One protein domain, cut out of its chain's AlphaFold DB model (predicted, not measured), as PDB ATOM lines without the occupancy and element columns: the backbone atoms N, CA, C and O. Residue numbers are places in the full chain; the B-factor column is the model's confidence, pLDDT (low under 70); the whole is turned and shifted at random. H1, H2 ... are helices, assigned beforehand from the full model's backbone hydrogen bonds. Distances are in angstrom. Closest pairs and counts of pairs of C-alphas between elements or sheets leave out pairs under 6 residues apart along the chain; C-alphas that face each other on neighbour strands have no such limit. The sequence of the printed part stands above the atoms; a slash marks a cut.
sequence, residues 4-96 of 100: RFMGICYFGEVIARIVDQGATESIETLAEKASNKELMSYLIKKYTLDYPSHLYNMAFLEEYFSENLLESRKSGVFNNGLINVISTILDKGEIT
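AT A GLANCE: This is residues 4 to 96 of the 100 residues of an uncharacterized protein of Ruminococcaceae bacterium P7 (UniProt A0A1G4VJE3). Two helices, H1 and H6, run side by side in opposite directions, and the shorter helices H2, H3 and H4 make a triangle over one side of this pair. At one end of the longest axis lies the loop of residues 48 to 57, at the other the little H5 with the turn after it. The printed part has 93 residues with six named helices, H1 to H6 in chain order, and no named strand: the class is all helix. The whole is compact, with a radius of gyration of the C-alphas of 12.0 A and spans of 35 by 29 by 24 A.

HOW THE PARTS SIT: Begin with H1, residues 8 to 20, and look ahead to H6, residues 81 to 96: they touch through residues 82 to 89 of H6 alone, at a shallow tilt of 31 degrees, opposite ways, the closest C-alphas being those of Gly 12 and Ile 86, 5.6 A apart. Next comes H2, residues 27 to 35, which touches H6 only at their ends, where the closest C-alphas, of Ile 27 and Gly 81, are 4.2 A apart. H3, residues 39 to 47, and H2 touch only at the corner, and only just, with 3 pairs of C-alphas within 8 A, the closest being Lys 33 and Leu 39 at 4.6 A. H4, residues 58 to 68, touches H2 at a steep tilt of 57 degrees, with the closest C-alphas, of Ala 34 and Ser 66, 4.5 A apart. H4 also touches H3, closest at C-alphas 40 and 62, 6.1 A apart. The packing of the helices is mostly crossed, but only just: 1 of 3 pairs is at a shallow tilt. H5, residues 72 to 75, touches H6 at C-alphas 72 and 88, the closest, 6.2 A apart. H3 and H6 are apart. Every O i to N i+4 pair is within hydrogen-bond range in H1, H2, H3 and H4, and 10 of 12 are in H6; H5 is too short for such a pair.

IN THESE COORDINATES: Find C-alpha 8 at (359.374, 83.939, 172.281); from there H1 runs 18.4 A to Asp 20. H2 and H3 each run 12.0 A, H4 15.3 A and H5 6.3 A. H6, the longest, runs 23.3 A from Gly 81 to C-alpha 96 at (348.272, 85.866, 175.440).

THE WHOLE: The two C-alphas farthest apart are those of His 54 and Gly 76, 34.8 A. The printed part has no cut and no long link. Look for pLDDT under 70 at residues 4 to 5, 70 to 78 and 92 to 96 of this model.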
ATOM      1  N   ARG A   4     353.980  76.121 172.594       64.69
ATOM      2  CA  ARG A   4     354.278  76.699 171.278       64.69
ATOM      3  C   ARG A   4     355.070  78.004 171.385       64.69
ATOM      4  O   ARG A   4     356.075  78.141 170.706       64.69
ATOM      5  N   PHE A   5     354.716  78.891 172.315       64.25
ATOM      6  CA  PHE A   5     355.394  80.184 172.513       64.25
ATOM      7  C   PHE A   5     356.666  80.093 173.369       64.25
ATOM      8  O   PHE A   5     357.223  81.110 173.786       64.25
ATOM      9  N   MET A   6     357.133  78.879 173.661       70.06
ATOM     10  CA  MET A   6     358.360  78.682 174.420       70.06
ATOM     11  C   MET A   6     359.525  79.367 173.697       70.06
ATOM     12  O   MET A   6     359.760  79.135 172.510       70.06
ATOM     13  N   GLY A   7     360.215  80.248 174.417       71.38
ATOM     14  CA  GLY A   7     361.334  81.019 173.891       71.38
ATOM     15  C   GLY A   7     360.955  82.311 173.164       71.38
ATOM     16  O   GLY A   7     361.859  83.042 172.790       71.38
ATOM     17  N   ILE A   8     359.681  82.677 172.983       79.50
ATOM     18  CA  ILE A   8     359.374  83.939 172.281       79.50
ATOM     19  C   ILE A   8     359.812  85.176 173.086       79.50
ATOM     20  O   ILE A   8     360.439  86.079 172.539       79.50
ATOM     21  N   CYS A   9     359.566  85.190 174.403       77.50
ATOM     22  CA  CYS A   9     359.974  86.297 175.274       77.50
ATOM     23  C   CYS A   9     361.496  86.354 175.437       77.50
ATOM     24  O   CYS A   9     362.077  87.427 175.337       77.50
ATOM     25  N   TYR A  10     362.145  85.199 175.622       77.88
ATOM     26  CA  TYR A  10     363.605  85.123 175.724       77.88
ATOM     27  C   TYR A  10     364.271  85.564 174.412       77.88
ATOM     28  O   TYR A  10     365.249  86.307 174.432       77.88
ATOM     29  N   PHE A  11     363.698  85.209 173.259       82.94
ATOM     30  CA  PHE A  11     364.136  85.742 171.973       82.94
ATOM     31  C   PHE A  11     363.964  87.266 171.902       82.94
ATOM     32  O   PHE A  11     364.892  87.962 171.504       82.94
ATOM     33  N   GLY A  12     362.829  87.801 172.364       86.44
ATOM     34  CA  GLY A  12     362.604  89.246 172.470       86.44
ATOM     35  C   GLY A  12     363.651  89.968 173.324       86.44
ATOM     36  O   GLY A  12     364.187  90.987 172.889       86.44
ATOM     37  N   GLU A  13     364.009  89.416 174.487       83.94
ATOM     38  CA  GLU A  13     365.086  89.946 175.339       83.94
ATOM     39  C   GLU A  13     366.438  89.958 174.620       83.94
ATOM     40  O   GLU A  13     367.200  90.919 174.729       83.94
ATOM     41  N   VAL A  14     366.745  88.898 173.871       85.25
ATOM     42  CA  VAL A  14     367.990  88.802 173.108       85.25
ATOM     43  C   VAL A  14     368.033  89.856 171.998       85.25
ATOM     44  O   VAL A  14     369.042  90.549 171.865       85.25
ATOM     45  N   ILE A  15     366.942  90.045 171.251       89.50
ATOM     46  CA  ILE A  15     366.864  91.095 170.225       89.50
ATOM     47  C   ILE A  15     366.971  92.490 170.851       89.50
ATOM     48  O   ILE A  15     367.699  93.327 170.321       89.50
ATOM     49  N   ALA A  16     366.333  92.733 172.000       88.56
ATOM     50  CA  ALA A  16     366.462  94.000 172.722       88.56
ATOM     51  C   ALA A  16     367.919  94.294 173.115       88.56
ATOM     52  O   ALA A  16     368.416  95.384 172.843       88.56
ATOM     53  N   ARG A  17     368.651  93.301 173.642       88.88
ATOM     54  CA  ARG A  17     370.081  93.455 173.970       88.88
ATOM     55  C   ARG A  17     370.938  93.787 172.750       88.88
ATOM     56  O   ARG A  17     371.865  94.582 172.860       88.88
ATOM     57  N   ILE A  18     370.655  93.181 171.599       90.88
ATOM     58  CA  ILE A  18     371.373  93.466 170.347       90.88
ATOM     59  C   ILE A  18     371.098  94.908 169.884       90.88
ATOM     60  O   ILE A  18     372.022  95.610 169.471       90.88
ATOM     61  N   VAL A  19     369.849  95.372 169.989       91.00
ATOM     62  CA  VAL A  19     369.477  96.766 169.689       91.00
ATOM     63  C   VAL A  19     370.180  97.738 170.638       91.00
ATOM     64  O   VAL A  19     370.743  98.725 170.166       91.00
ATOM     65  N   ASP A  20     370.231  97.438 171.938       89.75
ATOM     66  CA  ASP A  20     370.944  98.247 172.939       89.75
ATOM     67  C   ASP A  20     372.456  98.332 172.656       89.75
ATOM     68  O   ASP A  20     373.097  99.336 172.966       89.75
ATOM     69  N   GLN A  21     373.031  97.312 172.010       91.31
ATOM     70  CA  GLN A  21     374.419  97.312 171.526       91.31
ATOM     71  C   GLN A  21     374.618  98.129 170.233       91.31
ATOM     72  O   GLN A  21     375.728  98.185 169.703       91.31
ATOM     73  N   GLY A  22     373.568  98.777 169.721       89.75
ATOM     74  CA  GLY A  22     373.607  99.647 168.545       89.75
ATOM     75  C   GLY A  22     373.374  98.930 167.216       89.75
ATOM     76  O   GLY A  22     373.580  99.524 166.157       89.75
ATOM     77  N   ALA A  23     372.957  97.663 167.233       92.62
ATOM     78  CA  ALA A  23     372.695  96.930 166.005       92.62
ATOM     79  C   ALA A  23     371.395  97.381 165.326       92.62
ATOM     80  O   ALA A  23     370.365  97.631 165.960       92.62
ATOM     81  N   THR A  24     371.434  97.411 163.998       92.00
ATOM     82  CA  THR A  24     370.289  97.761 163.161       92.00
ATOM     83  C   THR A  24     370.141  96.790 162.005       92.00
ATOM     84  O   THR A  24     371.140  96.349 161.437       92.00
ATOM     85  N   GLU A  25     368.900  96.540 161.605       92.50
ATOM     86  CA  GLU A  25     368.568  95.790 160.393       92.50
ATOM     87  C   GLU A  25     367.569  96.561 159.546       92.50
ATOM     88  O   GLU A  25     366.745  97.311 160.074       92.50
ATOM     89  N   SER A  26     367.610  96.349 158.232       91.00
ATOM     90  CA  SER A  26     366.560  96.865 157.358       91.00
ATOM     91  C   SER A  26     365.273  96.067 157.562       91.00
ATOM     92  O   SER A  26     365.288  94.853 157.787       91.00
ATOM     93  N   ILE A  27     364.135  96.749 157.457       87.38
ATOM     94  CA  ILE A  27     362.826  96.094 157.518       87.38
ATOM     95  C   ILE A  27     362.683  95.113 156.352       87.38
ATOM     96  O   ILE A  27     362.142  94.025 156.527       87.38
ATOM     97  N   GLU A  28     363.202  95.471 155.179       88.69
ATOM     98  CA  GLU A  28     363.135  94.677 153.954       88.69
ATOM     99  C   GLU A  28     363.866  93.341 154.108       88.69
ATOM    100  O   GLU A  28     363.302  92.301 153.778       88.69
ATOM    101  N   THR A  29     365.081  93.347 154.665       92.38
ATOM    102  CA  THR A  29     365.845  92.112 154.886       92.38
ATOM    103  C   THR A  29     365.146  91.209 155.895       92.38
ATOM    104  O   THR A  29     365.049  90.006 155.666       92.38
ATOM    105  N   LEU A  30     364.619  91.759 156.991       92.38
ATOM    106  CA  LEU A  30     363.908  90.938 157.974       92.38
ATOM    107  C   LEU A  30     362.579  90.405 157.429       92.38
ATOM    108  O   LEU A  30     362.243  89.255 157.691       92.38
ATOM    109  N   ALA A  31     361.854  91.198 156.640       89.50
ATOM    110  CA  ALA A  31     360.631  90.770 155.969       89.50
ATOM    111  C   ALA A  31     360.893  89.633 154.970       89.50
ATOM    112  O   ALA A  31     360.158  88.647 154.957       89.50
ATOM    113  N   GLU A  32     361.960  89.732 154.174       93.12
ATOM    114  CA  GLU A  32     362.386  88.666 153.263       93.12
ATOM    115  C   GLU A  32     362.727  87.386 154.040       93.12
ATOM    116  O   GLU A  32     362.241  86.302 153.714       93.12
ATOM    117  N   LYS A  33     363.517  87.507 155.113       95.75
ATOM    118  CA  LYS A  33     363.896  86.357 155.945       95.75
ATOM    119  C   LYS A  33     362.704  85.727 156.654       95.75
ATOM    120  O   LYS A  33     362.615  84.504 156.693       95.75
ATOM    121  N   ALA A  34     361.762  86.530 157.136       92.38
ATOM    122  CA  ALA A  34     360.516  86.038 157.710       92.38
ATOM    123  C   ALA A  34     359.652  85.320 156.665       92.38
ATOM    124  O   ALA A  34     359.186  84.216 156.924       92.38
ATOM    125  N   SER A  35     359.498  85.883 155.461       92.31
ATOM    126  CA  SER A  35     358.747  85.247 154.368       92.31
ATOM    127  C   SER A  35     359.323  83.885 153.972       92.31
ATOM    128  O   SER A  35     358.575  83.001 153.560       92.31
ATOM    129  N   ASN A  36     360.638  83.710 154.107       94.56
ATOM    130  CA  ASN A  36     361.323  82.451 153.825       94.56
ATOM    131  C   ASN A  36     361.365  81.491 155.027       94.56
ATOM    132  O   ASN A  36     361.924  80.406 154.897       94.56
ATOM    133  N   LYS A  37     360.773  81.853 156.178       94.69
ATOM    134  CA  LYS A  37     360.856  81.092 157.439       94.69
ATOM    135  C   LYS A  37     362.309  80.869 157.905       94.69
ATOM    136  O   LYS A  37     362.662  79.793 158.383       94.69
ATOM    137  N   GLU A  38     363.153  81.890 157.740       95.00
ATOM    138  CA  GLU A  38     364.586  81.882 158.081       95.00
ATOM    139  C   GLU A  38     365.006  83.040 159.006       95.00
ATOM    140  O   GLU A  38     366.203  83.276 159.199       95.00
ATOM    141  N   LEU A  39     364.067  83.819 159.544       92.88
ATOM    142  CA  LEU A  39     364.360  85.007 160.348       92.88
ATOM    143  C   LEU A  39     365.136  84.665 161.619       92.88
ATOM    144  O   LEU A  39     366.163  85.287 161.902       92.88
ATOM    145  N   MET A  40     364.656  83.688 162.386       89.50
ATOM    146  CA  MET A  40     365.316  83.278 163.627       89.50
ATOM    147  C   MET A  40     366.712  82.737 163.319       89.50
ATOM    148  O   MET A  40     367.690  83.123 163.960       89.50
ATOM    149  N   SER A  41     366.814  81.878 162.301       90.62
ATOM    150  CA  SER A  41     368.077  81.263 161.875       90.62
ATOM    151  C   SER A  41     369.091  82.324 161.459       90.62
ATOM    152  O   SER A  41     370.266  82.270 161.834       90.62
ATOM    153  N   TYR A  42     368.620  83.316 160.705       93.88
ATOM    154  CA  TYR A  42     369.402  84.456 160.260       93.88
ATOM    155  C   TYR A  42     369.936  85.270 161.439       93.88
ATOM    156  O   TYR A  42     371.142  85.509 161.503       93.88
ATOM    157  N   LEU A  43     369.072  85.649 162.383       91.88
ATOM    158  CA  LEU A  43     369.445  86.481 163.530       91.88
ATOM    159  C   LEU A  43     370.390  85.745 164.487       91.88
ATOM    160  O   LEU A  43     371.398  86.319 164.900       91.88
ATOM    161  N   ILE A  44     370.134  84.462 164.765       88.38
ATOM    162  CA  ILE A  44     371.021  83.622 165.583       88.38
ATOM    163  C   ILE A  44     372.414  83.546 164.957       88.38
ATOM    164  O   ILE A  44     373.413  83.764 165.642       88.38
ATOM    165  N   LYS A  45     372.490  83.287 163.647       90.19
ATOM    166  CA  LYS A  45     373.767  83.174 162.937       90.19
ATOM    167  C   LYS A  45     374.496  84.513 162.835       90.19
ATOM    168  O   LYS A  45     375.707  84.556 163.026       90.19
ATOM    169  N   LYS A  46     373.787  85.594 162.506       92.44
ATOM    170  CA  LYS A  46     374.385  86.916 162.276       92.44
ATOM    171  C   LYS A  46     374.935  87.529 163.558       92.44
ATOM    172  O   LYS A  46     376.034  88.073 163.540       92.44
ATOM    173  N   TYR A  47     374.196  87.406 164.658       89.56
ATOM    174  CA  TYR A  47     374.577  87.986 165.946       89.56
ATOM    175  C   TYR A  47     375.250  86.991 166.892       89.56
ATOM    176  O   TYR A  47     375.538  87.340 168.031       89.56
ATOM    177  N   THR A  48     375.548  85.774 166.419       83.25
ATOM    178  CA  THR A  48     376.179  84.705 167.214       83.25
ATOM    179  C   THR A  48     375.454  84.512 168.546       83.25
ATOM    180  O   THR A  48     376.049  84.526 169.622       83.25
ATOM    181  N   LEU A  49     374.129  84.404 168.472       78.56
ATOM    182  CA  LEU A  49     373.307  84.273 169.663       78.56
ATOM    183  C   LEU A  49     373.494  82.877 170.238       78.56
ATOM    184  O   LEU A  49     373.137  81.889 169.595       78.56
ATOM    185  N   ASP A  50     374.024  82.801 171.457       73.31
ATOM    186  CA  ASP A  50     374.030  81.561 172.225       73.31
ATOM    187  C   ASP A  50     372.612  81.314 172.754       73.31
ATOM    188  O   ASP A  50     372.222  81.720 173.852       73.31
ATOM    189  N   TYR A  51     371.788  80.767 171.863       71.38
ATOM    190  CA  TYR A  51     370.371  80.530 172.062       71.38
ATOM    191  C   TYR A  51     370.161  79.015 172.174       71.38
ATOM    192  O   TYR A  51     370.193  78.317 171.156       71.38
ATOM    193  N   PRO A  52     370.002  78.457 173.390       73.31
ATOM    194  CA  PRO A  52     369.975  77.011 173.565       73.31
ATOM    195  C   PRO A  52     368.769  76.385 172.863       73.31
ATOM    196  O   PRO A  52     367.626  76.711 173.178       73.31
ATOM    197  N   SER A  53     369.016  75.438 171.953       71.19
ATOM    198  CA  SER A  53     367.998  74.813 171.085       71.19
ATOM    199  C   SER A  53     366.823  74.154 171.812       71.19
ATOM    200  O   SER A  53     365.767  73.951 171.222       71.19
ATOM    201  N   HIS A  54     366.978  73.838 173.098       75.81
ATOM    202  CA  HIS A  54     365.935  73.249 173.937       75.81
ATOM    203  C   HIS A  54     364.983  74.282 174.566       75.81
ATOM    204  O   HIS A  54     363.950  73.894 175.108       75.81
ATOM    205  N   LEU A  55     365.314  75.579 174.519       74.12
ATOM    206  CA  LEU A  55     364.517  76.660 175.116       74.12
ATOM    207  C   LEU A  55     363.513  77.284 174.144       74.12
ATOM    208  O   LEU A  55     362.773  78.186 174.534       74.12
ATOM    209  N   TYR A  56     363.462  76.818 172.896       76.44
ATOM    210  CA  TYR A  56     362.559  77.365 171.893       76.44
ATOM    211  C   TYR A  56     362.081  76.322 170.888       76.44
ATOM    212  O   TYR A  56     362.744  75.323 170.621       76.44
ATOM    213  N   ASN A  57     360.917  76.583 170.299       83.88
ATOM    214  CA  ASN A  57     360.432  75.832 169.149       83.88
ATOM    215  C   ASN A  57     360.746  76.614 167.867       83.88
ATOM    216  O   ASN A  57     360.007  77.523 167.496       83.88
ATOM    217  N   MET A  58     361.849  76.260 167.198       86.06
ATOM    218  CA  MET A  58     362.329  76.982 166.014       86.06
ATOM    219  C   MET A  58     361.283  77.058 164.905       86.06
ATOM    220  O   MET A  58     361.015  78.134 164.388       86.06
ATOM    221  N   ALA A  59     360.677  75.918 164.568       87.50
ATOM    222  CA  ALA A  59     359.705  75.831 163.486       87.50
ATOM    223  C   ALA A  59     358.491  76.725 163.761       87.50
ATOM    224  O   ALA A  59     358.040  77.437 162.870       87.50
ATOM    225  N   PHE A  60     358.015  76.732 165.010       86.50
ATOM    226  CA  PHE A  60     356.920  77.606 165.412       86.50
ATOM    227  C   PHE A  60     357.307  79.085 165.355       86.50
ATOM    228  O   PHE A  60     356.520  79.885 164.872       86.50
ATOM    229  N   LEU A  61     358.495  79.465 165.833       86.12
ATOM    230  CA  LEU A  61     358.922  80.868 165.817       86.12
ATOM    231  C   LEU A  61     359.124  81.385 164.387       86.12
ATOM    232  O   LEU A  61     358.693  82.492 164.078       86.12
ATOM    233  N   GLU A  62     359.718  80.585 163.503       91.00
ATOM    234  CA  GLU A  62     359.873  80.945 162.088       91.00
ATOM    235  C   GLU A  62     358.513  81.108 161.392       91.00
ATOM    236  O   GLU A  62     358.298  82.070 160.654       91.00
ATOM    237  N   GLU A  63     357.563  80.211 161.666       89.88
ATOM    238  CA  GLU A  63     356.189  80.324 161.167       89.88
ATOM    239  C   GLU A  63     355.459  81.543 161.743       89.88
ATOM    240  O   GLU A  63     354.861  82.323 161.007       89.88
ATOM    241  N   TYR A  64     355.596  81.776 163.045       87.62
ATOM    242  CA  TYR A  64     355.028  82.930 163.723       87.62
ATOM    243  C   TYR A  64     355.499  84.250 163.097       87.62
ATOM    244  O   TYR A  64     354.683  85.117 162.783       87.62
ATOM    245  N   PHE A  65     356.804  84.422 162.877       88.62
ATOM    246  CA  PHE A  65     357.309  85.656 162.275       88.62
ATOM    247  C   PHE A  65     356.955  85.778 160.792       88.62
ATOM    248  O   PHE A  65     356.703  86.893 160.334       88.62
ATOM    249  N   SER A  66     356.884  84.661 160.063       90.50
ATOM    250  CA  SER A  66     356.393  84.622 158.680       90.50
ATOM    251  C   SER A  66     354.982  85.201 158.551       90.50
ATOM    252  O   SER A  66     354.718  85.939 157.601       90.50
ATOM    253  N   GLU A  67     354.103  84.910 159.508       87.56
ATOM    254  CA  GLU A  67     352.710  85.363 159.490       87.56
ATOM    255  C   GLU A  67     352.534  86.789 160.034       87.56
ATOM    256  O   GLU A  67     351.715  87.544 159.517       87.56
ATOM    257  N   ASN A  68     353.301  87.181 161.058       84.31
ATOM    258  CA  ASN A  68     352.982  88.369 161.862       84.31
ATOM    259  C   ASN A  68     353.923  89.576 161.629       84.31
ATOM    260  O   ASN A  68     353.531  90.712 161.892       84.31
ATOM    261  N   LEU A  69     355.148  89.392 161.108       84.00
ATOM    262  CA  LEU A  69     356.125  90.497 160.982       84.00
ATOM    263  C   LEU A  69     355.743  91.542 159.913       84.00
ATOM    264  O   LEU A  69     356.166  92.699 159.976       84.00
ATOM    265  N   LEU A  70     354.963  91.150 158.904       69.94
ATOM    266  CA  LEU A  70     354.520  92.055 157.839       69.94
ATOM    267  C   LEU A  70     353.340  92.937 158.269       69.94
ATOM    268  O   LEU A  70     353.197  94.052 157.763       69.94
ATOM    269  N   GLU A  71     352.519  92.473 159.213       64.38
ATOM    270  CA  GLU A  71     351.366  93.226 159.717       64.38
ATOM    271  C   GLU A  71     351.800  94.425 160.575       64.38
ATOM    272  O   GLU A  71     351.199  95.501 160.490       64.38
ATOM    273  N   SER A  72     352.916  94.290 161.302       55.97
ATOM    274  CA  SER A  72     353.502  95.321 162.172       55.97
ATOM    275  C   SER A  72     354.194  96.472 161.421       55.97
ATOM    276  O   SER A  72     354.361  97.566 161.973       55.97
ATOM    277  N   ARG A  73     354.476  96.306 160.114       56.56
ATOM    278  CA  ARG A  73     355.040  97.352 159.226       56.56
ATOM    279  C   ARG A  73     354.168  98.619 159.150       56.56
ATOM    280  O   ARG A  73     354.651  99.676 158.752       56.56
ATOM    281  N   LYS A  74     352.890  98.532 159.536       52.69
ATOM    282  CA  LYS A  74     351.918  99.638 159.490       52.69
ATOM    283  C   LYS A  74     352.162 100.753 160.513       52.69
ATOM    284  O   LYS A  74     351.561 101.811 160.359       52.69
ATOM    285  N   SER A  75     353.017 100.563 161.525       50.94
ATOM    286  CA  SER A  75     353.201 101.593 162.561       50.94
ATOM    287  C   SER A  75     354.063 102.779 162.108       50.94
ATOM    288  O   SER A  75     353.894 103.872 162.632       50.94
ATOM    289  N   GLY A  76     354.960 102.618 161.125       54.41
ATOM    290  CA  GLY A  76     355.789 103.716 160.596       54.41
ATOM    291  C   GLY A  76     356.744 104.377 161.607       54.41
ATOM    292  O   GLY A  76     357.385 105.369 161.269       54.41
ATOM    293  N   VAL A  77     356.853 103.851 162.835       56.50
ATOM    294  CA  VAL A  77     357.556 104.520 163.946       56.50
ATOM    295  C   VAL A  77     359.054 104.183 163.997       56.50
ATOM    296  O   VAL A  77     359.830 104.936 164.580       56.50
ATOM    297  N   PHE A  78     359.509 103.095 163.364       64.69
ATOM    298  CA  PHE A  78     360.867 102.584 163.584       64.69
ATOM    299  C   PHE A  78     361.657 102.376 162.289       64.69
ATOM    300  O   PHE A  78     361.288 101.560 161.455       64.69
ATOM    301  N   ASN A  79     362.805 103.055 162.167       76.50
ATOM    302  CA  ASN A  79     363.775 102.837 161.081       76.50
ATOM    303  C   ASN A  79     364.632 101.569 161.278       76.50
ATOM    304  O   ASN A  79     365.367 101.185 160.373       76.50
ATOM    305  N   ASN A  80     364.567 100.927 162.451       87.06
ATOM    306  CA  ASN A  80     365.292  99.694 162.752       87.06
ATOM    307  C   ASN A  80     364.334  98.497 162.720       87.06
ATOM    308  O   ASN A  80     363.458  98.372 163.579       87.06
ATOM    309  N   GLY A  81     364.540  97.587 161.769       88.12
ATOM    310  CA  GLY A  81     363.749  96.371 161.617       88.12
ATOM    311  C   GLY A  81     363.763  95.472 162.856       88.12
ATOM    312  O   GLY A  81     362.765  94.811 163.131       88.12
ATOM    313  N   LEU A  82     364.834  95.487 163.659       90.81
ATOM    314  CA  LEU A  82     364.892  94.716 164.907       90.81
ATOM    315  C   LEU A  82     363.846  95.187 165.929       90.81
ATOM    316  O   LEU A  82     363.273  94.374 166.649       90.81
ATOM    317  N   ILE A  83     363.526  96.484 165.946       88.25
ATOM    318  CA  ILE A  83     362.459  97.020 166.802       88.25
ATOM    319  C   ILE A  83     361.087  96.544 166.307       88.25
ATOM    320  O   ILE A  83     360.192  96.294 167.114       88.25
ATOM    321  N   ASN A  84     360.926  96.333 164.997       85.69
ATOM    322  CA  ASN A  84     359.708  95.737 164.449       85.69
ATOM    323  C   ASN A  84     359.536  94.272 164.891       85.69
ATOM    324  O   ASN A  84     358.422  93.838 165.187       85.69
ATOM    325  N   VAL A  85     360.637  93.520 165.007       88.56
ATOM    326  CA  VAL A  85     360.624  92.154 165.565       88.56
ATOM    327  C   VAL A  85     360.166  92.173 167.024       88.56
ATOM    328  O   VAL A  85     359.246  91.437 167.371       88.56
ATOM    329  N   ILE A  86     360.731  93.058 167.856       88.19
ATOM    330  CA  ILE A  86     360.306  93.228 169.259       88.19
ATOM    331  C   ILE A  86     358.824  93.618 169.339       88.19
ATOM    332  O   ILE A  86     358.071  93.003 170.087       88.19
ATOM    333  N   SER A  87     358.383  94.586 168.532       83.88
ATOM    334  CA  SER A  87     356.981  95.026 168.498       83.88
ATOM    335  C   SER A  87     356.036  93.878 168.144       83.88
ATOM    336  O   SER A  87     355.008  93.708 168.787       83.88
ATOM    337  N   THR A  88     356.422  93.035 167.182       84.88
ATOM    338  CA  THR A  88     355.647  91.847 166.788       84.88
ATOM    339  C   THR A  88     355.570  90.821 167.921       84.88
ATOM    340  O   THR A  88     354.549  90.163 168.081       84.88
ATOM    341  N   ILE A  89     356.626  90.665 168.725       85.25
ATOM    342  CA  ILE A  89     356.606  89.797 169.915       85.25
ATOM    343  C   ILE A  89     355.643  90.352 170.974       85.25
ATOM    344  O   ILE A  89     354.869  89.592 171.553       85.25
ATOM    345  N   LEU A  90     355.672  91.667 171.210       78.31
ATOM    346  CA  LEU A  90     354.840  92.331 172.218       78.31
ATOM    347  C   LEU A  90     353.350  92.340 171.848       78.31
ATOM    348  O   LEU A  90     352.530  92.037 172.711       78.31
ATOM    349  N   ASP A  91     353.008  92.585 170.581       73.56
ATOM    350  CA  ASP A  91     351.621  92.626 170.083       73.56
ATOM    351  C   ASP A  91     350.852  91.320 170.378       73.56
ATOM    352  O   ASP A  91     349.685  91.322 170.766       73.56
ATOM    353  N   LYS A  92     351.528  90.165 170.312       64.19
ATOM    354  CA  LYS A  92     350.932  88.871 170.707       64.19
ATOM    355  C   LYS A  92     351.154  88.515 172.172       64.19
ATOM    356  O   LYS A  92     350.377  87.723 172.714       64.19
ATOM    357  N   GLY A  93     352.171  89.089 172.815       55.78
ATOM    358  CA  GLY A  93     352.325  89.052 174.268       55.78
ATOM    359  C   GLY A  93     351.073  89.594 174.956       55.78
ATOM    360  O   GLY A  93     350.504  88.900 175.796       55.78
ATOM    361  N   GLU A  94     350.563  90.740 174.500       50.31
ATOM    362  CA  GLU A  94     349.321  91.343 175.006       50.31
ATOM    363  C   GLU A  94     348.079  90.469 174.759       50.31
ATOM    364  O   GLU A  94     347.203  90.391 175.616       50.31
ATOM    365  N   ILE A  95     348.027  89.733 173.642       47.25
ATOM    366  CA  ILE A  95     346.915  88.818 173.310       47.25
ATOM    367  C   ILE A  95     346.939  87.529 174.162       47.25
ATOM    368  O   ILE A  95     345.917  86.852 174.295       47.25
ATOM    369  N   THR A  96     348.086  87.158 174.745       45.12
ATOM    370  CA  THR A  96     348.272  85.866 175.440       45.12
ATOM    371  C   THR A  96     348.499  85.964 176.946       45.12
ATOM    372  O   THR A  96     348.359  84.949 177.636       45.12
TER     373      THR A  96